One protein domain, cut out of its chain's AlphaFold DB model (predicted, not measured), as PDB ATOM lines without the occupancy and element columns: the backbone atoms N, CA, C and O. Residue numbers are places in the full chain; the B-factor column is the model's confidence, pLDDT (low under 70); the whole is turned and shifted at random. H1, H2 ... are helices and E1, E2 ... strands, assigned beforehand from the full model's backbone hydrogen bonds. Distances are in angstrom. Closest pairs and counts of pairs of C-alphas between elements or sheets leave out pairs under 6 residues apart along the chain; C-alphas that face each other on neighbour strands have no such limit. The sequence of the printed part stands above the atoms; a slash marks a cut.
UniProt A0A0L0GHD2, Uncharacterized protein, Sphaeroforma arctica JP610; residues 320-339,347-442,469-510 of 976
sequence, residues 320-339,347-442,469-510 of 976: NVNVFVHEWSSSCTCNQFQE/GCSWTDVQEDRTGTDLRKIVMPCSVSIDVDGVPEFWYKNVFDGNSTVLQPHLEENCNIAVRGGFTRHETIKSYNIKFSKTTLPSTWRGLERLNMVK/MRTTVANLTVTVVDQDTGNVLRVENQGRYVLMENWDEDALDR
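This is residues 320 to 339, 347 to 442 and 469 to 510 of the 976 residues of an uncharacterized protein of Sphaeroforma arctica JP610 (UniProt A0A0L0GHD2). The core is a closed barrel of seven strands, E1, E2, E4, E5, E6, E8 and E7 round the ring, with the short helix H1 packed on its outside and the short strand E3 paired onto E2. A long loop between E3 and E4 sticks out with residues 387 to 392, and the small helix H2 lies off the barrel after E8. The printed part has 158 residues, with named elements in the order E1 H1 E2 E3 E4 E5 E6 E7 E8 H2; it is mostly strand, though under half of its residues are in named elements. The sheet is mixed, with E7 and E1 parallel and the other neighbours antiparallel. The whole is compact, with a radius of gyration of the C-alphas of 15.7 A and spans of 55 by 41 by 29 A.

E1, residues 320 to 326, begins with C-alpha 320 at (-38.951, -31.855, -24.453) and is 19.7 A long. H1 is residues 350 to 355. E2, residues 365 to 375, is 28.6 A long and bends by 70 degrees at residue 368. E3 is residues 378 to 381, E4 residues 402 to 407, E5 residues 418 to 423 and E6 residues 437 to 441. E7, residues 471 to 481, is 29.9 A long. E8, residues 488 to 500, is 29.0 A long and bends by 70 degrees at residue 496. H2, residues 505 to 510, ends with C-alpha 510 at (-47.966, -25.580, -44.260).

E1 pairs with E2 through N 322 and O 372, 2.8 A. E2 pairs in a staggered way: residues 367 to 369 with E4, N 367 and O 404 at 3.0 A, and residues 373 to 375 with E3, N 375 and O 378 at 2.9 A. E4, E5 and E6 form a meander, each strand the antiparallel neighbour of the one before, with N 403 and O 422 at 2.8 A and N 419 and O 440 at 2.9 A. E6 pairs with E8 through N 441 and O 498, 2.9 A. The hairpin E7 and E8 has N 476 and O 495 at 2.9 A. E7 and E1 close the ring, with N 323 and O 477 at 2.9 A. H1 is on the barrel, outside it, at a height over the sheet of 7.6 A; its closest C-alphas to E2 are Val 353 and Ile 365, 6.1 A. H2 is not on the barrel. Every O i to N i+4 pair is within hydrogen-bond range in H1, but 1 of 2 in H2.

The C-alphas farthest apart, of Glu 339 and Asn 390, are 56.6 A apart. Residues 340 to 346 and 443 to 468 are not printed, with C-alpha gaps of 17.7 A and 16.3 A. The links E3 to E4 and E5 to E6 are long. Mean pLDDT of the printed part is 82.6; residues 334 to 339, 347, 358 to 363 and 385 to 394 are under 70.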
ATOM      1  N   ASN A 320     -40.276 -31.348 -24.805       93.75
ATOM      2  CA  ASN A 320     -38.951 -31.855 -24.453       93.75
ATOM      3  C   ASN A 320     -38.286 -32.457 -25.696       93.75
ATOM      4  O   ASN A 320     -38.799 -33.391 -26.312       93.75
ATOM      5  N   VAL A 321     -37.126 -31.913 -26.054       96.31
ATOM      6  CA  VAL A 321     -36.278 -32.365 -27.155       96.31
ATOM      7  C   VAL A 321     -35.071 -33.065 -26.538       96.31
ATOM      8  O   VAL A 321     -34.199 -32.432 -25.939       96.31
ATOM      9  N   ASN A 322     -35.041 -34.388 -26.662       95.62
ATOM     10  CA  ASN A 322     -34.020 -35.255 -26.090       95.62
ATOM     11  C   ASN A 322     -33.069 -35.695 -27.211       95.62
ATOM     12  O   ASN A 322     -33.419 -36.550 -28.029       95.62
ATOM     13  N   VAL A 323     -31.885 -35.084 -27.261       96.75
ATOM     14  CA  VAL A 323     -30.842 -35.350 -28.264       96.75
ATOM     15  C   VAL A 323     -29.782 -36.278 -27.678       96.75
ATOM     16  O   VAL A 323     -29.359 -36.104 -26.537       96.75
ATOM     17  N   PHE A 324     -29.301 -37.223 -28.478       95.12
ATOM     18  CA  PHE A 324     -28.098 -38.007 -28.227       95.12
ATOM     19  C   PHE A 324     -27.048 -37.649 -29.278       95.12
ATOM     20  O   PHE A 324     -27.332 -37.686 -30.477       95.12
ATOM     21  N   VAL A 325     -25.841 -37.318 -28.825       94.88
ATOM     22  CA  VAL A 325     -24.666 -37.054 -29.669       94.88
ATOM     23  C   VAL A 325     -23.511 -37.939 -29.234       94.88
ATOM     24  O   VAL A 325     -23.388 -38.288 -28.058       94.88
ATOM     25  N   HIS A 326     -22.631 -38.274 -30.170       92.31
ATOM     26  CA  HIS A 326     -21.355 -38.878 -29.821       92.31
ATOM     27  C   HIS A 326     -20.382 -37.813 -29.290       92.31
ATOM     28  O   HIS A 326     -20.363 -36.688 -29.780       92.31
ATOM     29  N   GLU A 327     -19.551 -38.168 -28.306       92.75
ATOM     30  CA  GLU A 327     -18.461 -37.300 -27.825       92.75
ATOM     31  C   GLU A 327     -17.487 -36.957 -28.954       92.75
ATOM     32  O   GLU A 327     -16.958 -35.856 -28.986       92.75
ATOM     33  N   TRP A 328     -17.285 -37.884 -29.892       89.44
ATOM     34  CA  TRP A 328     -16.599 -37.675 -31.160       89.44
ATOM     35  C   TRP A 328     -17.286 -38.505 -32.247       89.44
ATOM     36  O   TRP A 328     -17.693 -39.633 -31.971       89.44
ATOM     37  N   SER A 329     -17.406 -37.981 -33.471       85.88
ATOM     38  CA  SER A 329     -17.978 -38.720 -34.606       85.88
ATOM     39  C   SER A 329     -17.109 -38.649 -35.858       85.88
ATOM     40  O   SER A 329     -16.887 -37.583 -36.434       85.88
ATOM     41  N   SER A 330     -16.722 -39.820 -36.363       80.75
ATOM     42  CA  SER A 330     -16.093 -40.003 -37.681       80.75
ATOM     43  C   SER A 330     -16.929 -39.502 -38.866       80.75
ATOM     44  O   SER A 330     -16.395 -39.371 -39.966       80.75
ATOM     45  N   SER A 331     -18.232 -39.298 -38.659       82.12
ATOM     46  CA  SER A 331     -19.217 -38.946 -39.689       82.12
ATOM     47  C   SER A 331     -19.671 -37.479 -39.606       82.12
ATOM     48  O   SER A 331     -20.526 -37.059 -40.379       82.12
ATOM     49  N   CYS A 332     -19.106 -36.701 -38.678       80.62
ATOM     50  CA  CYS A 332     -19.267 -35.249 -38.616       80.62
ATOM     51  C   CYS A 332     -18.669 -34.582 -39.864       80.62
ATOM     52  O   CYS A 332     -17.597 -34.975 -40.328       80.62
ATOM     53  N   THR A 333     -19.328 -33.545 -40.382       79.06
ATOM     54  CA  THR A 333     -18.843 -32.756 -41.520       79.06
ATOM     55  C   THR A 333     -18.484 -31.328 -41.111       79.06
ATOM     56  O   THR A 333     -18.978 -30.787 -40.120       79.06
ATOM     57  N   CYS A 334     -17.574 -30.731 -41.879       67.75
ATOM     58  CA  CYS A 334     -17.123 -29.352 -41.743       67.75
ATOM     59  C   CYS A 334     -16.991 -28.761 -43.155       67.75
ATOM     60  O   CYS A 334     -16.458 -29.438 -44.037       67.75
ATOM     61  N   ASN A 335     -17.439 -27.513 -43.328       62.34
ATOM     62  CA  ASN A 335     -17.512 -26.740 -44.580       62.34
ATOM     63  C   ASN A 335     -18.587 -27.172 -45.600       62.34
ATOM     64  O   ASN A 335     -18.809 -28.354 -45.853       62.34
ATOM     65  N   GLN A 336     -19.169 -26.170 -46.276       50.94
ATOM     66  CA  GLN A 336     -19.693 -26.307 -47.647       50.94
ATOM     67  C   GLN A 336     -18.655 -25.912 -48.718       50.94
ATOM     68  O   GLN A 336     -18.808 -26.305 -49.865       50.94
ATOM     69  N   PHE A 337     -17.597 -25.183 -48.338       46.38
ATOM     70  CA  PHE A 337     -16.587 -24.610 -49.238       46.38
ATOM     71  C   PHE A 337     -15.186 -25.024 -48.771       46.38
ATOM     72  O   PHE A 337     -14.740 -24.613 -47.695       46.38
ATOM     73  N   GLN A 338     -14.513 -25.907 -49.516       40.06
ATOM     74  CA  GLN A 338     -13.379 -26.673 -48.973       40.06
ATOM     75  C   GLN A 338     -11.992 -26.065 -49.257       40.06
ATOM     76  O   GLN A 338     -11.051 -26.363 -48.525       40.06
ATOM     77  N   GLU A 339     -11.844 -25.197 -50.262       41.81
ATOM     78  CA  GLU A 339     -10.520 -24.710 -50.704       41.81
ATOM     79  C   GLU A 339      -9.956 -23.526 -49.887       41.81
ATOM     80  O   GLU A 339      -8.798 -23.145 -50.060       41.81
ATOM     81  N   GLY A 347     -12.227 -30.162 -35.208       63.50
ATOM     82  CA  GLY A 347     -12.472 -31.306 -34.354       63.50
ATOM     83  C   GLY A 347     -13.908 -31.779 -34.574       63.50
ATOM     84  O   GLY A 347     -14.810 -30.992 -34.860       63.50
ATOM     85  N   CYS A 348     -14.107 -33.090 -34.501       77.94
ATOM     86  CA  CYS A 348     -15.415 -33.711 -34.698       77.94
ATOM     87  C   CYS A 348     -16.046 -34.118 -33.360       77.94
ATOM     88  O   CYS A 348     -16.667 -35.178 -33.286       77.94
ATOM     89  N   SER A 349     -15.810 -33.346 -32.291       88.31
ATOM     90  CA  SER A 349     -16.371 -33.582 -30.958       88.31
ATOM     91  C   SER A 349     -17.574 -32.693 -30.656       88.31
ATOM     92  O   SER A 349     -17.760 -31.636 -31.259       88.31
ATOM     93  N   TRP A 350     -18.375 -33.088 -29.664       91.50
ATOM     94  CA  TRP A 350     -19.447 -32.226 -29.153       91.50
ATOM     95  C   TRP A 350     -18.906 -30.900 -28.594       91.50
ATOM     96  O   TRP A 350     -19.550 -29.867 -28.760       91.50
ATOM     97  N   THR A 351     -17.697 -30.902 -28.020       89.38
ATOM     98  CA  THR A 351     -17.012 -29.684 -27.563       89.38
ATOM     99  C   THR A 351     -16.724 -28.732 -28.722       89.38
ATOM    100  O   THR A 351     -17.009 -27.549 -28.597       89.38
ATOM    101  N   ASP A 352     -16.256 -29.227 -29.874       85.25
ATOM    102  CA  ASP A 352     -16.003 -28.377 -31.052       85.25
ATOM    103  C   ASP A 352     -17.301 -27.712 -31.549       85.25
ATOM    104  O   ASP A 352     -17.313 -26.528 -31.879       85.25
ATOM    105  N   VAL A 353     -18.426 -28.441 -31.526       87.44
ATOM    106  CA  VAL A 353     -19.752 -27.875 -31.838       87.44
ATOM    107  C   VAL A 353     -20.184 -26.839 -30.792       87.44
ATOM    108  O   VAL A 353     -20.777 -25.823 -31.148       87.44
ATOM    109  N   GLN A 354     -19.873 -27.044 -29.509       88.00
ATOM    110  CA  GLN A 354     -20.134 -26.067 -28.444       88.00
ATOM    111  C   GLN A 354     -19.173 -24.866 -28.454       88.00
ATOM    112  O   GLN A 354     -19.503 -23.822 -27.888       88.00
ATOM    113  N   GLU A 355     -18.023 -24.964 -29.115       85.56
ATOM    114  CA  GLU A 355     -17.046 -23.880 -29.256       85.56
ATOM    115  C   GLU A 355     -17.137 -23.151 -30.612       85.56
ATOM    116  O   GLU A 355     -16.476 -22.127 -30.788       85.56
ATOM    117  N   ASP A 356     -18.031 -23.575 -31.520       80.31
ATOM    118  CA  ASP A 356     -18.306 -22.899 -32.796       80.31
ATOM    119  C   ASP A 356     -18.773 -21.442 -32.587       80.31
ATOM    120  O   ASP A 356     -19.918 -21.151 -32.222       80.31
ATOM    121  N   ARG A 357     -17.848 -20.512 -32.855       78.19
ATOM    122  CA  ARG A 357     -18.040 -19.052 -32.893       78.19
ATOM    123  C   ARG A 357     -17.990 -18.492 -34.321       78.19
ATOM    124  O   ARG A 357     -17.901 -17.280 -34.497       78.19
ATOM    125  N   THR A 358     -18.012 -19.337 -35.355       68.56
ATOM    126  CA  THR A 358     -17.873 -18.881 -36.747       68.56
ATOM    127  C   THR A 358     -19.066 -18.007 -37.139       68.56
ATOM    128  O   THR A 358     -20.179 -18.492 -37.269       68.56
ATOM    129  N   GLY A 359     -18.869 -16.694 -37.301       60.97
ATOM    130  CA  GLY A 359     -19.965 -15.718 -37.438       60.97
ATOM    131  C   GLY A 359     -20.862 -15.846 -38.682       60.97
ATOM    132  O   GLY A 359     -21.717 -14.990 -38.889       60.97
ATOM    133  N   THR A 360     -20.678 -16.876 -39.512       62.09
ATOM    134  CA  THR A 360     -21.437 -17.145 -40.738       62.09
ATOM    135  C   THR A 360     -21.790 -18.630 -40.839       62.09
ATOM    136  O   THR A 360     -20.993 -19.499 -40.488       62.09
ATOM    137  N   ASP A 361     -22.969 -18.957 -41.378       58.28
ATOM    138  CA  ASP A 361     -23.389 -20.360 -41.561       58.28
ATOM    139  C   ASP A 361     -22.530 -21.124 -42.604       58.28
ATOM    140  O   ASP A 361     -22.568 -22.352 -42.640       58.28
ATOM    141  N   LEU A 362     -21.679 -20.421 -43.369       56.47
ATOM    142  CA  LEU A 362     -20.741 -20.967 -44.366       56.47
ATOM    143  C   LEU A 362     -19.637 -21.880 -43.775       56.47
ATOM    144  O   LEU A 362     -19.039 -22.664 -44.514       56.47
ATOM    145  N   ARG A 363     -19.328 -21.768 -42.471       62.53
ATOM    146  CA  ARG A 363     -18.200 -22.459 -41.791       62.53
ATOM    147  C   ARG A 363     -18.633 -23.349 -40.616       62.53
ATOM    148  O   ARG A 363     -17.922 -23.515 -39.631       62.53
ATOM    149  N   LYS A 364     -19.837 -23.898 -40.724       74.19
ATOM    150  CA  LYS A 364     -20.573 -24.595 -39.666       74.19
ATOM    151  C   LYS A 364     -20.119 -26.051 -39.488       74.19
ATOM    152  O   LYS A 364     -20.027 -26.788 -40.470       74.19
ATOM    153  N   ILE A 365     -19.901 -26.479 -38.242       81.94
ATOM    154  CA  ILE A 365     -19.690 -27.896 -37.898       81.94
ATOM    155  C   ILE A 365     -21.056 -28.591 -37.803       81.94
ATOM    156  O   ILE A 365     -21.977 -28.070 -37.170       81.94
ATOM    157  N   VAL A 366     -21.200 -29.758 -38.439       87.06
ATOM    158  CA  VAL A 366     -22.463 -30.510 -38.513       87.06
ATOM    159  C   VAL A 366     -22.236 -31.951 -38.062       87.06
ATOM    160  O   VAL A 366     -21.578 -32.730 -38.752       87.06
ATOM    161  N   MET A 367     -22.792 -32.314 -36.904       90.38
ATOM    162  CA  MET A 367     -22.571 -33.618 -36.275       90.38
ATOM    163  C   MET A 367     -23.841 -34.490 -36.299       90.38
ATOM    164  O   MET A 367     -24.916 -33.990 -35.958       90.38
ATOM    165  N   PRO A 368     -23.741 -35.789 -36.639       91.69
ATOM    166  CA  PRO A 368     -24.850 -36.734 -36.520       91.69
ATOM    167  C   PRO A 368     -25.404 -36.861 -35.097       91.69
ATOM    168  O   PRO A 368     -24.682 -36.714 -34.107       91.69
ATOM    169  N   CYS A 369     -26.698 -37.152 -34.999       93.94
ATOM    170  CA  CYS A 369     -27.407 -37.320 -33.739       93.94
ATOM    171  C   CYS A 369     -28.588 -38.299 -33.840       93.94
ATOM    172  O   CYS A 369     -29.112 -38.576 -34.922       93.94
ATOM    173  N   SER A 370     -29.050 -38.773 -32.681       93.75
ATOM    174  CA  SER A 370     -30.442 -39.201 -32.494       93.75
ATOM    175  C   SER A 370     -31.204 -38.077 -31.789       93.75
ATOM    176  O   SER A 370     -30.679 -37.471 -30.857       93.75
ATOM    177  N   VAL A 371     -32.441 -37.792 -32.186       95.56
ATOM    178  CA  VAL A 371     -33.342 -36.869 -31.487       95.56
ATOM    179  C   VAL A 371     -34.723 -37.481 -31.345       95.56
ATOM    180  O   VAL A 371     -35.300 -37.990 -32.305       95.56
ATOM    181  N   SER A 372     -35.256 -37.395 -30.130       92.94
ATOM    182  CA  SER A 372     -36.586 -37.865 -29.752       92.94
ATOM    183  C   SER A 372     -37.349 -36.750 -29.040       92.94
ATOM    184  O   SER A 372     -36.756 -35.960 -28.305       92.94
ATOM    185  N   ILE A 373     -38.654 -36.641 -29.299       91.50
ATOM    186  CA  ILE A 373     -39.476 -35.498 -28.868       91.50
ATOM    187  C   ILE A 373     -40.717 -35.988 -28.124       91.50
ATOM    188  O   ILE A 373     -41.470 -36.816 -28.642       91.50
ATOM    189  N   ASP A 374     -40.935 -35.467 -26.919       89.56
ATOM    190  CA  ASP A 374     -42.190 -35.604 -26.177       89.56
ATOM    191  C   ASP A 374     -42.805 -34.230 -25.877       89.56
ATOM    192  O   ASP A 374     -42.106 -33.218 -25.803       89.56
ATOM    193  N   VAL A 375     -44.127 -34.184 -25.733       86.31
ATOM    194  CA  VAL A 375     -44.876 -32.986 -25.340       86.31
ATOM    195  C   VAL A 375     -45.592 -33.307 -24.035       86.31
ATOM    196  O   VAL A 375     -46.371 -34.255 -23.970       86.31
ATOM    197  N   ASP A 376     -45.277 -32.568 -22.971       84.00
ATOM    198  CA  ASP A 376     -45.765 -32.817 -21.603       84.00
ATOM    199  C   ASP A 376     -45.546 -34.262 -21.097       84.00
ATOM    200  O   ASP A 376     -46.331 -34.792 -20.305       84.00
ATOM    201  N   GLY A 377     -44.475 -34.928 -21.548       82.44
ATOM    202  CA  GLY A 377     -44.197 -36.328 -21.221       82.44
ATOM    203  C   GLY A 377     -45.002 -37.347 -22.036       82.44
ATOM    204  O   GLY A 377     -44.951 -38.538 -21.723       82.44
ATOM    205  N   VAL A 378     -45.736 -36.915 -23.069       81.31
ATOM    206  CA  VAL A 378     -46.350 -37.779 -24.089       81.31
ATOM    207  C   VAL A 378     -45.402 -37.870 -25.292       81.31
ATOM    208  O   VAL A 378     -45.211 -36.869 -25.983       81.31
ATOM    209  N   PRO A 379     -44.791 -39.036 -25.571       82.00
ATOM    210  CA  PRO A 379     -43.878 -39.189 -26.703       82.00
ATOM    211  C   PRO A 379     -44.568 -39.004 -28.059       82.00
ATOM    212  O   PRO A 379     -45.574 -39.661 -28.327       82.00
ATOM    213  N   GLU A 380     -44.004 -38.153 -28.921       79.50
ATOM    214  CA  GLU A 380     -44.513 -37.878 -30.277       79.50
ATOM    215  C   GLU A 380     -43.560 -38.336 -31.396       79.50
ATOM    216  O   GLU A 380     -44.027 -38.692 -32.474       79.50
ATOM    217  N   PHE A 381     -42.236 -38.337 -31.179       83.81
ATOM    218  CA  PHE A 381     -41.249 -38.557 -32.250       83.81
ATOM    219  C   PHE A 381     -40.052 -39.406 -31.803       83.81
ATOM    220  O   PHE A 381     -39.409 -39.081 -30.806       83.81
ATOM    221  N   TRP A 382     -39.718 -40.445 -32.581       85.25
ATOM    222  CA  TRP A 382     -38.523 -41.298 -32.420       85.25
ATOM    223  C   TRP A 382     -38.422 -42.040 -31.067       85.25
ATOM    224  O   TRP A 382     -37.382 -42.062 -30.406       85.25
ATOM    225  N   TYR A 383     -39.509 -42.718 -30.672       80.75
ATOM    226  CA  TYR A 383     -39.534 -43.649 -29.533       80.75
ATOM    227  C   TYR A 383     -39.925 -45.070 -29.961       80.75
ATOM    228  O   TYR A 383     -40.885 -45.260 -30.705       80.75
ATOM    229  N   LYS A 384     -39.243 -46.073 -29.398       74.00
ATOM    230  CA  LYS A 384     -39.531 -47.501 -29.588       74.00
ATOM    231  C   LYS A 384     -40.604 -48.013 -28.630       74.00
ATOM    232  O   LYS A 384     -40.589 -47.723 -27.430       74.00
ATOM    233  N   ASN A 385     -41.463 -48.892 -29.148       61.78
ATOM    234  CA  ASN A 385     -42.341 -49.752 -28.356       61.78
ATOM    235  C   ASN A 385     -41.527 -50.873 -27.681       61.78
ATOM    236  O   ASN A 385     -41.313 -51.937 -28.265       61.78
ATOM    237  N   VAL A 386     -41.083 -50.665 -26.437       49.31
ATOM    238  CA  VAL A 386     -40.361 -51.693 -25.665       49.31
ATOM    239  C   VAL A 386     -41.339 -52.727 -25.095       49.31
ATOM    240  O   VAL A 386     -41.703 -52.699 -23.920       49.31
ATOM    241  N   PHE A 387     -41.752 -53.675 -25.938       46.47
ATOM    242  CA  PHE A 387     -42.544 -54.842 -25.540       46.47
ATOM    243  C   PHE A 387     -41.705 -55.851 -24.727       46.47
ATOM    244  O   PHE A 387     -41.360 -56.933 -25.199       46.47
ATOM    245  N   ASP A 388     -41.428 -55.533 -23.461       38.31
ATOM    246  CA  ASP A 388     -40.805 -56.454 -22.488       38.31
ATOM    247  C   ASP A 388     -41.768 -57.538 -21.940       38.31
ATOM    248  O   ASP A 388     -41.427 -58.310 -21.042       38.31
ATOM    249  N   GLY A 389     -42.985 -57.601 -22.486       40.50
ATOM    250  CA  GLY A 389     -44.028 -58.553 -22.111       40.50
ATOM    251  C   GLY A 389     -45.019 -58.062 -21.051       40.50
ATOM    252  O   GLY A 389     -45.952 -58.807 -20.756       40.50
ATOM    253  N   ASN A 390     -44.871 -56.850 -20.494       41.66
ATOM    254  CA  ASN A 390     -45.943 -56.169 -19.735       41.66
ATOM    255  C   ASN A 390     -45.858 -54.627 -19.707       41.66
ATOM    256  O   ASN A 390     -46.815 -53.985 -19.273       41.66
ATOM    257  N   SER A 391     -44.748 -54.022 -20.123       44.72
ATOM    258  CA  SER A 391     -44.560 -52.574 -20.141       44.72
ATOM    259  C   SER A 391     -45.240 -51.911 -21.340       44.72
ATOM    260  O   SER A 391     -45.198 -52.412 -22.461       44.72
ATOM    261  N   THR A 392     -45.824 -50.735 -21.100       53.25
ATOM    262  CA  THR A 392     -46.237 -49.769 -22.133       53.25
ATOM    263  C   THR A 392     -45.338 -48.526 -22.124       53.25
ATOM    264  O   THR A 392     -45.747 -47.459 -22.579       53.25
ATOM    265  N   VAL A 393     -44.147 -48.619 -21.523       58.69
ATOM    266  CA  VAL A 393     -43.201 -47.504 -21.419       58.69
ATOM    267  C   VAL A 393     -42.392 -47.417 -22.707       58.69
ATOM    268  O   VAL A 393     -41.499 -48.226 -22.958       58.69
ATOM    269  N   LEU A 394     -42.712 -46.408 -23.512       68.56
ATOM    270  CA  LEU A 394     -41.913 -46.009 -24.663       68.56
ATOM    271  C   LEU A 394     -40.517 -45.557 -24.207       68.56
ATOM    272  O   LEU A 394     -40.356 -44.988 -23.125       68.56
ATOM    273  N   GLN A 395     -39.499 -45.820 -25.021       76.25
ATOM    274  CA  GLN A 395     -38.116 -45.391 -24.776       76.25
ATOM    275  C   GLN A 395     -37.561 -44.705 -26.026       76.25
ATOM    276  O   GLN A 395     -37.920 -45.132 -27.123       76.25
ATOM    277  N   PRO A 396     -36.678 -43.698 -25.904       83.62
ATOM    278  CA  PRO A 396     -36.007 -43.113 -27.058       83.62
ATOM    279  C   PRO A 396     -35.314 -44.156 -27.942       83.62
ATOM    280  O   PRO A 396     -34.738 -45.142 -27.459       83.62
ATOM    281  N   HIS A 397     -35.336 -43.919 -29.248       80.69
ATOM    282  CA  HIS A 397     -34.347 -44.497 -30.147       80.69
ATOM    283  C   HIS A 397     -32.979 -43.832 -29.918       80.69
ATOM    284  O   HIS A 397     -32.878 -42.645 -29.611       80.69
ATOM    285  N   LEU A 398     -31.916 -44.628 -30.017       82.88
ATOM    286  CA  LEU A 398     -30.518 -44.179 -29.900       82.88
ATOM    287  C   LEU A 398     -29.804 -44.212 -31.258       82.88
ATOM    288  O   LEU A 398     -28.681 -43.744 -31.390       82.88
ATOM    289  N   GLU A 399     -30.475 -44.786 -32.249       84.50
ATOM    290  CA  GLU A 399     -30.070 -44.904 -33.634       84.50
ATOM    291  C   GLU A 399     -30.126 -43.516 -34.317       84.50
ATOM    292  O   GLU A 399     -31.053 -42.742 -34.065       84.50
ATOM    293  N   GLU A 400     -29.137 -43.175 -35.154       88.19
ATOM    294  CA  GLU A 400     -29.030 -41.840 -35.771       88.19
ATOM    295  C   GLU A 400     -30.237 -41.516 -36.678       88.19
ATOM    296  O   GLU A 400     -30.594 -42.278 -37.581       88.19
ATOM    297  N   ASN A 401     -30.852 -40.349 -36.466       89.75
ATOM    298  CA  ASN A 401     -31.955 -39.831 -37.283       89.75
ATOM    299  C   ASN A 401     -31.848 -38.333 -37.599       89.75
ATOM    300  O   ASN A 401     -32.737 -37.801 -38.263       89.75
ATOM    301  N   CYS A 402     -30.806 -37.642 -37.136       93.75
ATOM    302  CA  CYS A 402     -30.641 -36.208 -37.323       93.75
ATOM    303  C   CYS A 402     -29.181 -35.792 -37.513       93.75
ATOM    304  O   CYS A 402     -28.253 -36.571 -37.318       93.75
ATOM    305  N   ASN A 403     -28.996 -34.524 -37.870       93.31
ATOM    306  CA  ASN A 403     -27.749 -33.795 -37.700       93.31
ATOM    307  C   ASN A 403     -28.017 -32.540 -36.861       93.31
ATOM    308  O   ASN A 403     -28.994 -31.827 -37.114       93.31
ATOM    309  N   ILE A 404     -27.149 -32.261 -35.889       93.75
ATOM    310  CA  ILE A 404     -27.179 -31.070 -35.036       93.75
ATOM    311  C   ILE A 404     -25.994 -30.153 -35.360       93.75
ATOM    312  O   ILE A 404     -24.872 -30.608 -35.582       93.75
ATOM    313  N   ALA A 405     -26.261 -28.848 -35.396       90.75
ATOM    314  CA  ALA A 405     -25.274 -27.807 -35.666       90.75
ATOM    315  C   ALA A 405     -25.686 -26.475 -35.016       90.75
ATOM    316  O   ALA A 405     -26.876 -26.203 -34.856       90.75
ATOM    317  N   VAL A 406     -24.732 -25.609 -34.674       90.50
ATOM    318  CA  VAL A 406     -25.009 -24.274 -34.102       90.50
ATOM    319  C   VAL A 406     -25.644 -23.330 -35.144       90.50
ATOM    320  O   VAL A 406     -25.407 -23.473 -36.341       90.50
ATOM    321  N   ARG A 407     -26.489 -22.369 -34.728       89.19
ATOM    322  CA  ARG A 407     -27.157 -21.387 -35.621       89.19
ATOM    323  C   ARG A 407     -27.085 -19.933 -35.135       89.19
ATOM    324  O   ARG A 407     -26.919 -19.663 -33.945       89.19
ATOM    325  N   GLY A 408     -27.355 -19.025 -36.075       83.44
ATOM    326  CA  GLY A 408     -27.399 -17.572 -35.885       83.44
ATOM    327  C   GLY A 408     -26.070 -16.897 -36.228       83.44
ATOM    328  O   GLY A 408     -25.123 -17.571 -36.627       83.44
ATOM    329  N   GLY A 409     -26.019 -15.570 -36.094       81.69
ATOM    330  CA  GLY A 409     -24.798 -14.769 -36.243       81.69
ATOM    331  C   GLY A 409     -24.126 -14.544 -34.889       81.69
ATOM    332  O   GLY A 409     -23.438 -15.420 -34.365       81.69
ATOM    333  N   PHE A 410     -24.374 -13.387 -34.271       81.88
ATOM    334  CA  PHE A 410     -23.790 -13.026 -32.973       81.88
ATOM    335  C   PHE A 410     -24.078 -14.049 -31.861       81.88
ATOM    336  O   PHE A 410     -23.180 -14.335 -31.072       81.88
ATOM    337  N   THR A 411     -25.256 -14.694 -31.851       86.38
ATOM    338  CA  THR A 411     -25.650 -15.739 -30.872       86.38
ATOM    339  C   THR A 411     -24.713 -16.951 -30.813       86.38
ATOM    340  O   THR A 411     -24.834 -17.779 -29.913       86.38
ATOM    341  N   ARG A 412     -23.781 -17.090 -31.760       87.69
ATOM    342  CA  ARG A 412     -22.715 -18.101 -31.737       87.69
ATOM    343  C   ARG A 412     -21.615 -17.800 -30.718       87.69
ATOM    344  O   ARG A 412     -20.915 -18.709 -30.288       87.69
ATOM    345  N   HIS A 413     -21.469 -16.549 -30.291       86.25
ATOM    346  CA  HIS A 413     -20.480 -16.148 -29.284       86.25
ATOM    347  C   HIS A 413     -20.937 -16.454 -27.853       86.25
ATOM    348  O   HIS A 413     -20.100 -16.574 -26.960       86.25
ATOM    349  N   GLU A 414     -22.243 -16.644 -27.655       88.62
ATOM    350  CA  GLU A 414     -22.863 -16.851 -26.348       88.62
ATOM    351  C   GLU A 414     -22.502 -18.173 -25.667       88.62
ATOM    352  O   GLU A 414     -22.091 -19.146 -26.309       88.62
ATOM    353  N   THR A 415     -22.681 -18.202 -24.342       88.12
ATOM    354  CA  THR A 415     -22.338 -19.368 -23.507       88.12
ATOM    355  C   THR A 415     -23.268 -20.556 -23.767       88.12
ATOM    356  O   THR A 415     -22.808 -21.695 -23.808       88.12
ATOM    357  N   ILE A 416     -24.565 -20.310 -23.993       89.75
ATOM    358  CA  ILE A 416     -25.513 -21.330 -24.463       89.75
ATOM    359  C   ILE A 416     -25.839 -21.037 -25.929       89.75
ATOM    360  O   ILE A 416     -26.409 -19.991 -26.245       89.75
ATOM    361  N   LYS A 417     -25.499 -21.962 -26.831       91.62
ATOM    362  CA  LYS A 417     -25.736 -21.796 -28.273       91.62
ATOM    363  C   LYS A 417     -27.213 -21.930 -28.630       91.62
ATOM    364  O   LYS A 417     -27.966 -22.637 -27.972       91.62
ATOM    365  N   SER A 418     -27.605 -21.316 -29.743       94.25
ATOM    366  CA  SER A 418     -28.800 -21.735 -30.486       94.25
ATOM    367  C   SER A 418     -28.441 -22.890 -31.427       94.25
ATOM    368  O   SER A 418     -27.365 -22.869 -32.022       94.25
ATOM    369  N   TYR A 419     -29.348 -23.849 -31.633       94.62
ATOM    370  CA  TYR A 419     -29.102 -25.042 -32.458       94.62
ATOM    371  C   TYR A 419     -30.083 -25.182 -33.633       94.62
ATOM    372  O   TYR A 419     -31.241 -24.772 -33.577       94.62
ATOM    373  N   ASN A 420     -29.604 -25.789 -34.712       93.50
ATOM    374  CA  ASN A 420     -30.378 -26.318 -35.827       93.50
ATOM    375  C   ASN A 420     -30.289 -27.845 -35.740       93.50
ATOM    376  O   ASN A 420     -29.188 -28.389 -35.795       93.50
ATOM    377  N   ILE A 421     -31.423 -28.527 -35.582       95.50
ATOM    378  CA  ILE A 421     -31.488 -29.994 -35.600       95.50
ATOM    379  C   ILE A 421     -32.274 -30.376 -36.850       95.50
ATOM    380  O   ILE A 421     -33.479 -30.142 -36.894       95.50
ATOM    381  N   LYS A 422     -31.611 -30.907 -37.881       93.31
ATOM    382  CA  LYS A 422     -32.250 -31.340 -39.134       93.31
ATOM    383  C   LYS A 422     -32.422 -32.857 -39.123       93.31
ATOM    384  O   LYS A 422     -31.447 -33.568 -38.895       93.31
ATOM    385  N   PHE A 423     -33.625 -33.352 -39.392       90.88
ATOM    386  CA  PHE A 423     -33.894 -34.787 -39.484       90.88
ATOM    387  C   PHE A 423     -33.318 -35.393 -40.779       90.88
ATOM    388  O   PHE A 423     -33.075 -34.701 -41.773       90.88
ATOM    389  N   SER A 424     -33.074 -36.701 -40.769       85.69
ATOM    390  CA  SER A 424     -32.642 -37.464 -41.939       85.69
ATOM    391  C   SER A 424     -33.818 -37.716 -42.879       85.69
ATOM    392  O   SER A 424     -34.832 -38.282 -42.471       85.69
ATOM    393  N   LYS A 425     -33.658 -37.390 -44.168       77.25
ATOM    394  CA  LYS A 425     -34.679 -37.679 -45.190       77.25
ATOM    395  C   LYS A 425     -34.864 -39.185 -45.464       77.25
ATOM    396  O   LYS A 425     -35.865 -39.552 -46.066       77.25
ATOM    397  N   THR A 426     -33.948 -40.056 -45.019       71.06
ATOM    398  CA  THR A 426     -34.030 -41.523 -45.220       71.06
ATOM    399  C   THR A 426     -34.471 -42.312 -43.978       71.06
ATOM    400  O   THR A 426     -34.563 -43.543 -44.027       71.06
ATOM    401  N   THR A 427     -34.774 -41.621 -42.874       72.31
ATOM    402  CA  THR A 427     -35.285 -42.204 -41.623       72.31
ATOM    403  C   THR A 427     -36.730 -41.758 -41.405       72.31
ATOM    404  O   THR A 427     -37.043 -40.592 -41.612       72.31
ATOM    405  N   LEU A 428     -37.619 -42.669 -40.993       70.00
ATOM    406  CA  LEU A 428     -39.020 -42.343 -40.697       70.00
ATOM    407  C   LEU A 428     -39.294 -42.205 -39.185       70.00
ATOM    408  O   LEU A 428     -38.669 -42.903 -38.395       70.00
ATOM    409  N   PRO A 429     -40.275 -41.380 -38.778       72.56
ATOM    410  CA  PRO A 429     -40.820 -40.275 -39.563       72.56
ATOM    411  C   PRO A 429     -39.716 -39.237 -39.846       72.56
ATOM    412  O   PRO A 429     -38.932 -38.896 -38.966       72.56
ATOM    413  N   SER A 430     -39.644 -38.742 -41.084       76.06
ATOM    414  CA  SER A 430     -38.622 -37.774 -41.529       76.06
ATOM    415  C   SER A 430     -38.964 -36.326 -41.154       76.06
ATOM    416  O   SER A 430     -38.196 -35.404 -41.424       76.06
ATOM    417  N   THR A 431     -40.124 -36.122 -40.523       80.31
ATOM    418  CA  THR A 431     -40.619 -34.835 -40.029       80.31
ATOM    419  C   THR A 431     -41.333 -35.011 -38.692       80.31
ATOM    420  O   THR A 431     -41.887 -36.074 -38.412       80.31
ATOM    421  N   TRP A 432     -41.383 -33.949 -37.891       82.38
ATOM    422  CA  TRP A 432     -42.270 -33.840 -36.730       82.38
ATOM    423  C   TRP A 432     -43.206 -32.653 -36.952       82.38
ATOM    424  O   TRP A 432     -42.721 -31.547 -37.196       82.38
ATOM    425  N   ARG A 433     -44.530 -32.874 -36.930       78.62
ATOM    426  CA  ARG A 433     -45.554 -31.826 -37.162       78.62
ATOM    427  C   ARG A 433     -45.299 -30.968 -38.423       78.62
ATOM    428  O   ARG A 433     -45.541 -29.764 -38.433       78.62
ATOM    429  N   GLY A 434     -44.757 -31.582 -39.476       77.00
ATOM    430  CA  GLY A 434     -44.441 -30.918 -40.750       77.00
ATOM    431  C   GLY A 434     -43.118 -30.163 -40.823       77.00
ATOM    432  O   GLY A 434     -42.843 -29.527 -41.841       77.00
ATOM    433  N   LEU A 435     -42.284 -30.245 -39.788       83.31
ATOM    434  CA  LEU A 435     -40.929 -29.704 -39.787       83.31
ATOM    435  C   LEU A 435     -39.920 -30.801 -40.168       83.31
ATOM    436  O   LEU A 435     -39.849 -31.816 -39.481       83.31
ATOM    437  N   GLU A 436     -39.074 -30.582 -41.184       85.62
ATOM    438  CA  GLU A 436     -37.834 -31.373 -41.393       85.62
ATOM    439  C   GLU A 436     -36.724 -31.008 -40.383       85.62
ATOM    440  O   GLU A 436     -35.626 -31.573 -40.399       85.62
ATOM    441  N   ARG A 437     -36.957 -29.980 -39.559       89.56
ATOM    442  CA  ARG A 437     -35.918 -29.269 -38.815       89.56
ATOM    443  C   ARG A 437     -36.486 -28.523 -37.613       89.56
ATOM    444  O   ARG A 437     -37.448 -27.775 -37.751       89.56
ATOM    445  N   LEU A 438     -35.803 -28.613 -36.477       93.31
ATOM    446  CA  LEU A 438     -36.048 -27.773 -35.307       93.31
ATOM    447  C   LEU A 438     -35.074 -26.583 -35.308       93.31
ATOM    448  O   LEU A 438     -33.857 -26.777 -35.227       93.31
ATOM    449  N   ASN A 439     -35.595 -25.352 -35.375       92.94
ATOM    450  CA  ASN A 439     -34.818 -24.139 -35.103       92.94
ATOM    451  C   ASN A 439     -34.911 -23.815 -33.610       92.94
ATOM    452  O   ASN A 439     -35.835 -23.140 -33.166       92.94
ATOM    453  N   MET A 440     -33.948 -24.309 -32.834       95.12
ATOM    454  CA  MET A 440     -33.874 -24.108 -31.388       95.12
ATOM    455  C   MET A 440     -33.187 -22.764 -31.110       95.12
ATOM    456  O   MET A 440     -31.956 -22.664 -31.127       95.12
ATOM    457  N   VAL A 441     -33.972 -21.712 -30.883       94.19
ATOM    458  CA  VAL A 441     -33.492 -20.342 -30.645       94.19
ATOM    459  C   VAL A 441     -33.399 -20.070 -29.145       94.19
ATOM    460  O   VAL A 441     -34.333 -20.357 -28.400       94.19
ATOM    461  N   LYS A 442     -32.253 -19.563 -28.676       92.88
ATOM    462  CA  LYS A 442     -32.005 -19.359 -27.237       92.88
ATOM    463  C   LYS A 442     -32.483 -18.000 -26.704       92.88
ATOM    464  O   LYS A 442     -32.650 -17.884 -25.495       92.88
ATOM    465  N   MET A 469     -44.655 -16.883 -38.509       86.69
ATOM    466  CA  MET A 469     -44.099 -18.191 -38.133       86.69
ATOM    467  C   MET A 469     -44.815 -18.787 -36.917       86.69
ATOM    468  O   MET A 469     -45.222 -18.070 -36.001       86.69
ATOM    469  N   ARG A 470     -44.902 -20.116 -36.865       85.81
ATOM    470  CA  ARG A 470     -45.286 -20.857 -35.657       85.81
ATOM    471  C   ARG A 470     -44.108 -20.917 -34.667       85.81
ATOM    472  O   ARG A 470     -42.946 -20.995 -35.070       85.81
ATOM    473  N   THR A 471     -44.397 -20.884 -33.366       88.06
ATOM    474  CA  THR A 471     -43.390 -20.897 -32.283       88.06
ATOM    475  C   THR A 471     -43.843 -21.751 -31.106       88.06
ATOM    476  O   THR A 471     -45.035 -21.873 -30.835       88.06
ATOM    477  N   THR A 472     -42.893 -22.341 -30.383       87.56
ATOM    478  CA  THR A 472     -43.139 -23.295 -29.292       87.56
ATOM    479  C   THR A 472     -42.102 -23.138 -28.181       87.56
ATOM    480  O   THR A 472     -40.929 -22.906 -28.460       87.56
ATOM    481  N   VAL A 473     -42.506 -23.301 -26.916       89.88
ATOM    482  CA  VAL A 473     -41.561 -23.406 -25.793       89.88
ATOM    483  C   VAL A 473     -41.030 -24.837 -25.731       89.88
ATOM    484  O   VAL A 473     -41.787 -25.783 -25.511       89.88
ATOM    485  N   ALA A 474     -39.721 -24.990 -25.913       93.69
ATOM    486  CA  ALA A 474     -39.041 -26.276 -25.868       93.69
ATOM    487  C   ALA A 474     -38.000 -26.340 -24.743       93.69
ATOM    488  O   ALA A 474     -37.451 -25.322 -24.322       93.69
ATOM    489  N   ASN A 475     -37.698 -27.550 -24.287       95.12
ATOM    490  CA  ASN A 475     -36.653 -27.871 -23.319       95.12
ATOM    491  C   ASN A 475     -35.650 -28.823 -23.981       95.12
ATOM    492  O   ASN A 475     -36.049 -29.895 -24.432       95.12
ATOM    493  N   LEU A 476     -34.372 -28.454 -24.060       96.50
ATOM    494  CA  LEU A 476     -33.344 -29.256 -24.728       96.50
ATOM    495  C   LEU A 476     -32.471 -29.986 -23.703       96.50
ATOM    496  O   LEU A 476     -31.767 -29.361 -22.910       96.50
ATOM    497  N   THR A 477     -32.453 -31.315 -23.779       95.94
ATOM    498  CA  THR A 477     -31.495 -32.158 -23.053       95.94
ATOM    499  C   THR A 477     -30.592 -32.865 -24.055       95.94
ATOM    500  O   THR A 477     -31.084 -33.524 -24.969       95.94
ATOM    501  N   VAL A 478     -29.274 -32.744 -23.881       96.81
ATOM    502  CA  VAL A 478     -28.270 -33.410 -24.720       96.81
ATOM    503  C   VAL A 478     -27.562 -34.489 -23.909       96.81
ATOM    504  O   VAL A 478     -26.919 -34.214 -22.900       96.81
ATOM    505  N   THR A 479     -27.676 -35.737 -24.346       96.19
ATOM    506  CA  THR A 479     -26.949 -36.878 -23.788       96.19
ATOM    507  C   THR A 479     -25.734 -37.164 -24.659       96.19
ATOM    508  O   THR A 479     -25.872 -37.452 -25.845       96.19
ATOM    509  N   VAL A 480     -24.544 -37.101 -24.072       95.88
ATOM    510  CA  VAL A 480     -23.281 -37.307 -24.787       95.88
ATOM    511  C   VAL A 480     -22.791 -38.725 -24.521       95.88
ATOM    512  O   VAL A 480     -22.654 -39.126 -23.358       95.88
ATOM    513  N   VAL A 481     -22.546 -39.493 -25.582       93.00
ATOM    514  CA  VAL A 481     -22.199 -40.920 -25.505       93.00
ATOM    515  C   VAL A 481     -20.868 -41.238 -26.184       93.00
ATOM    516  O   VAL A 481     -20.468 -40.607 -27.158       93.00
ATOM    517  N   ASP A 482     -20.182 -42.254 -25.685       89.88
ATOM    518  CA  ASP A 482     -18.981 -42.814 -26.304       89.88
ATOM    519  C   ASP A 482     -19.338 -43.562 -27.609       89.88
ATOM    520  O   ASP A 482     -20.262 -44.378 -27.610       89.88
ATOM    521  N   GLN A 483     -18.641 -43.287 -28.723       84.62
ATOM    522  CA  GLN A 483     -18.983 -43.859 -30.041       84.62
ATOM    523  C   GLN A 483     -18.691 -45.369 -30.133       84.62
ATOM    524  O   GLN A 483     -19.493 -46.112 -30.695       84.62
ATOM    525  N   ASP A 484     -17.580 -45.837 -29.555       84.88
ATOM    526  CA  ASP A 484     -17.148 -47.241 -29.639       84.88
ATOM    527  C   ASP A 484     -17.970 -48.178 -28.734       84.88
ATOM    528  O   ASP A 484     -18.103 -49.373 -29.015       84.88
ATOM    529  N   THR A 485     -18.489 -47.664 -27.615       85.81
ATOM    530  CA  THR A 485     -19.117 -48.477 -26.560       85.81
ATOM    531  C   THR A 485     -20.577 -48.137 -26.264       85.81
ATOM    532  O   THR A 485     -21.229 -48.900 -25.548       85.81
ATOM    533  N   GLY A 486     -21.101 -47.018 -26.774       83.38
ATOM    534  CA  GLY A 486     -22.476 -46.562 -26.531       83.38
ATOM    535  C   GLY A 486     -22.768 -46.146 -25.082       83.38
ATOM    536  O   GLY A 486     -23.929 -45.968 -24.715       83.38
ATOM    537  N   ASN A 487     -21.745 -46.017 -24.232       89.69
ATOM    538  CA  ASN A 487     -21.923 -45.607 -22.840       89.69
ATOM    539  C   ASN A 487     -22.238 -44.109 -22.748       89.69
ATOM    540  O   ASN A 487     -21.540 -43.291 -23.344       89.69
ATOM    541  N   VAL A 488     -23.227 -43.742 -21.930       92.88
ATOM    542  CA  VAL A 488     -23.475 -42.338 -21.565       92.88
ATOM    543  C   VAL A 488     -22.298 -41.811 -20.745       92.88
ATOM    544  O   VAL A 488     -21.990 -42.346 -19.680       92.88
ATOM    545  N   LEU A 489     -21.664 -40.747 -21.237       95.12
ATOM    546  CA  LEU A 489     -20.554 -40.060 -20.579       95.12
ATOM    547  C   LEU A 489     -21.058 -38.909 -19.702       95.12
ATOM    548  O   LEU A 489     -20.603 -38.745 -18.571       95.12
ATOM    549  N   ARG A 490     -22.021 -38.128 -20.211       95.81
ATOM    550  CA  ARG A 490     -22.693 -37.039 -19.485       95.81
ATOM    551  C   ARG A 490     -24.080 -36.749 -20.058       95.81
ATOM    552  O   ARG A 490     -24.385 -37.120 -21.188       95.81
ATOM    553  N   VAL A 491     -24.906 -36.073 -19.263       95.25
ATOM    554  CA  VAL A 491     -26.201 -35.518 -19.682       95.25
ATOM    555  C   VAL A 491     -26.193 -34.031 -19.346       95.25
ATOM    556  O   VAL A 491     -25.949 -33.652 -18.202       95.25
ATOM    557  N   GLU A 492     -26.443 -33.205 -20.350       94.38
ATOM    558  CA  GLU A 492     -26.411 -31.749 -20.294       94.38
ATOM    559  C   GLU A 492     -27.834 -31.209 -20.457       94.38
ATOM    560  O   GLU A 492     -28.452 -31.350 -21.513       94.38
ATOM    561  N   ASN A 493     -28.366 -30.564 -19.418       93.56
ATOM    562  CA  ASN A 493     -29.588 -29.781 -19.552       93.56
ATOM    563  C   ASN A 493     -29.223 -28.429 -20.184       93.56
ATOM    564  O   ASN A 493     -28.665 -27.565 -19.511       93.56
ATOM    565  N   GLN A 494     -29.527 -28.247 -21.468       94.12
ATOM    566  CA  GLN A 494     -29.308 -26.993 -22.196       94.12
ATOM    567  C   GLN A 494     -30.442 -25.975 -21.932       94.12
ATOM    568  O   GLN A 494     -30.361 -24.812 -22.346       94.12
ATOM    569  N   GLY A 495     -31.488 -26.392 -21.212       93.81
ATOM    570  CA  GLY A 495     -32.577 -25.557 -20.731       93.81
ATOM    571  C   GLY A 495     -33.580 -25.179 -21.817       93.81
ATOM    572  O   GLY A 495     -33.783 -25.899 -22.796       93.81
ATOM    573  N   ARG A 496     -34.222 -24.025 -21.638       94.25
ATOM    574  CA  ARG A 496     -35.362 -23.581 -22.449       94.25
ATOM    575  C   ARG A 496     -34.929 -22.937 -23.765       94.25
ATOM    576  O   ARG A 496     -33.988 -22.146 -23.791       94.25
ATOM    577  N   TYR A 497     -35.670 -23.210 -24.831       95.00
ATOM    578  CA  TYR A 497     -35.542 -22.599 -26.156       95.00
ATOM    579  C   TYR A 497     -36.908 -22.142 -26.675       95.00
ATOM    580  O   TYR A 497     -37.934 -22.737 -26.340       95.00
ATOM    581  N   VAL A 498     -36.912 -21.128 -27.538       93.00
ATOM    582  CA  VAL A 498     -38.006 -20.895 -28.483       93.00
ATOM    583  C   VAL A 498     -37.723 -21.767 -29.702       93.00
ATOM    584  O   VAL A 498     -36.787 -21.520 -30.460       93.00
ATOM    585  N   LEU A 499     -38.507 -22.824 -29.876       92.50
ATOM    586  CA  LEU A 499     -38.518 -23.619 -31.095       92.50
ATOM    587  C   LEU A 499     -39.336 -22.835 -32.125       92.50
ATOM    588  O   LEU A 499     -40.558 -22.732 -32.007       92.50
ATOM    589  N   MET A 500     -38.649 -22.232 -33.091       90.12
ATOM    590  CA  MET A 500     -39.280 -21.529 -34.206       90.12
ATOM    591  C   MET A 500     -39.517 -22.490 -35.371       90.12
ATOM    592  O   MET A 500     -38.735 -23.415 -35.613       90.12
ATOM    593  N   GLU A 501     -40.582 -22.248 -36.124       87.94
ATOM    594  CA  GLU A 501     -40.770 -22.837 -37.443       87.94
ATOM    595  C   GLU A 501     -39.586 -22.502 -38.374       87.94
ATOM    596  O   GLU A 501     -38.906 -21.484 -38.225       87.94
ATOM    597  N   ASN A 502     -39.310 -23.373 -39.344       87.25
ATOM    598  CA  ASN A 502     -38.369 -23.081 -40.418       87.25
ATOM    599  C   ASN A 502     -39.145 -22.607 -41.651       87.25
ATOM    600  O   ASN A 502     -40.007 -23.340 -42.126       87.25
ATOM    601  N   TRP A 503     -38.845 -21.417 -42.180       85.62
ATOM    602  CA  TRP A 503     -39.361 -21.022 -43.492       85.62
ATOM    603  C   TRP A 503     -38.522 -21.676 -44.593       85.62
ATOM    604  O   TRP A 503     -37.320 -21.442 -44.723       85.62
ATOM    605  N   ASP A 504     -39.184 -22.567 -45.322       82.62
ATOM    606  CA  ASP A 504     -38.670 -23.471 -46.345       82.62
ATOM    607  C   ASP A 504     -39.781 -23.809 -47.354       82.62
ATOM    608  O   ASP A 504     -40.906 -23.310 -47.257       82.62
ATOM    609  N   GLU A 505     -39.471 -24.677 -48.318       77.94
ATOM    610  CA  GLU A 505     -40.428 -25.237 -49.279       77.94
ATOM    611  C   GLU A 505     -41.701 -25.789 -48.600       77.94
ATOM    612  O   GLU A 505     -42.824 -25.530 -49.045       77.94
ATOM    613  N   ASP A 506     -41.548 -26.470 -47.465       77.69
ATOM    614  CA  ASP A 506     -42.664 -27.033 -46.713       77.69
ATOM    615  C   ASP A 506     -43.441 -25.980 -45.907       77.69
ATOM    616  O   ASP A 506     -44.628 -26.181 -45.666       77.69
ATOM    617  N   ALA A 507     -42.853 -24.835 -45.544       80.88
ATOM    618  CA  ALA A 507     -43.568 -23.720 -44.913       80.88
ATOM    619  C   ALA A 507     -44.635 -23.129 -45.836       80.88
ATOM    620  O   ALA A 507     -45.770 -22.893 -45.416       80.88
ATOM    621  N   LEU A 508     -44.296 -22.947 -47.116       82.38
ATOM    622  CA  LEU A 508     -45.257 -22.474 -48.109       82.38
ATOM    623  C   LEU A 508     -46.404 -23.481 -48.311       82.38
ATOM    624  O   LEU A 508     -47.532 -23.070 -48.576       82.38
ATOM    625  N   ASP A 509     -46.160 -24.780 -48.117       76.88
ATOM    626  CA  ASP A 509     -47.224 -25.790 -48.089       76.88
ATOM    627  C   ASP A 509     -48.039 -25.712 -46.782       76.88
ATOM    628  O   ASP A 509     -49.268 -25.664 -46.839       76.88
ATOM    629  N   ARG A 510     -47.370 -25.640 -45.615       77.56
ATOM    630  CA  ARG A 510     -47.966 -25.580 -44.260       77.56
ATOM    631  C   ARG A 510     -48.939 -24.423 -44.074       77.56
ATOM    632  O   ARG A 510     -49.976 -24.617 -43.447       77.56
TER     633      ARG A 510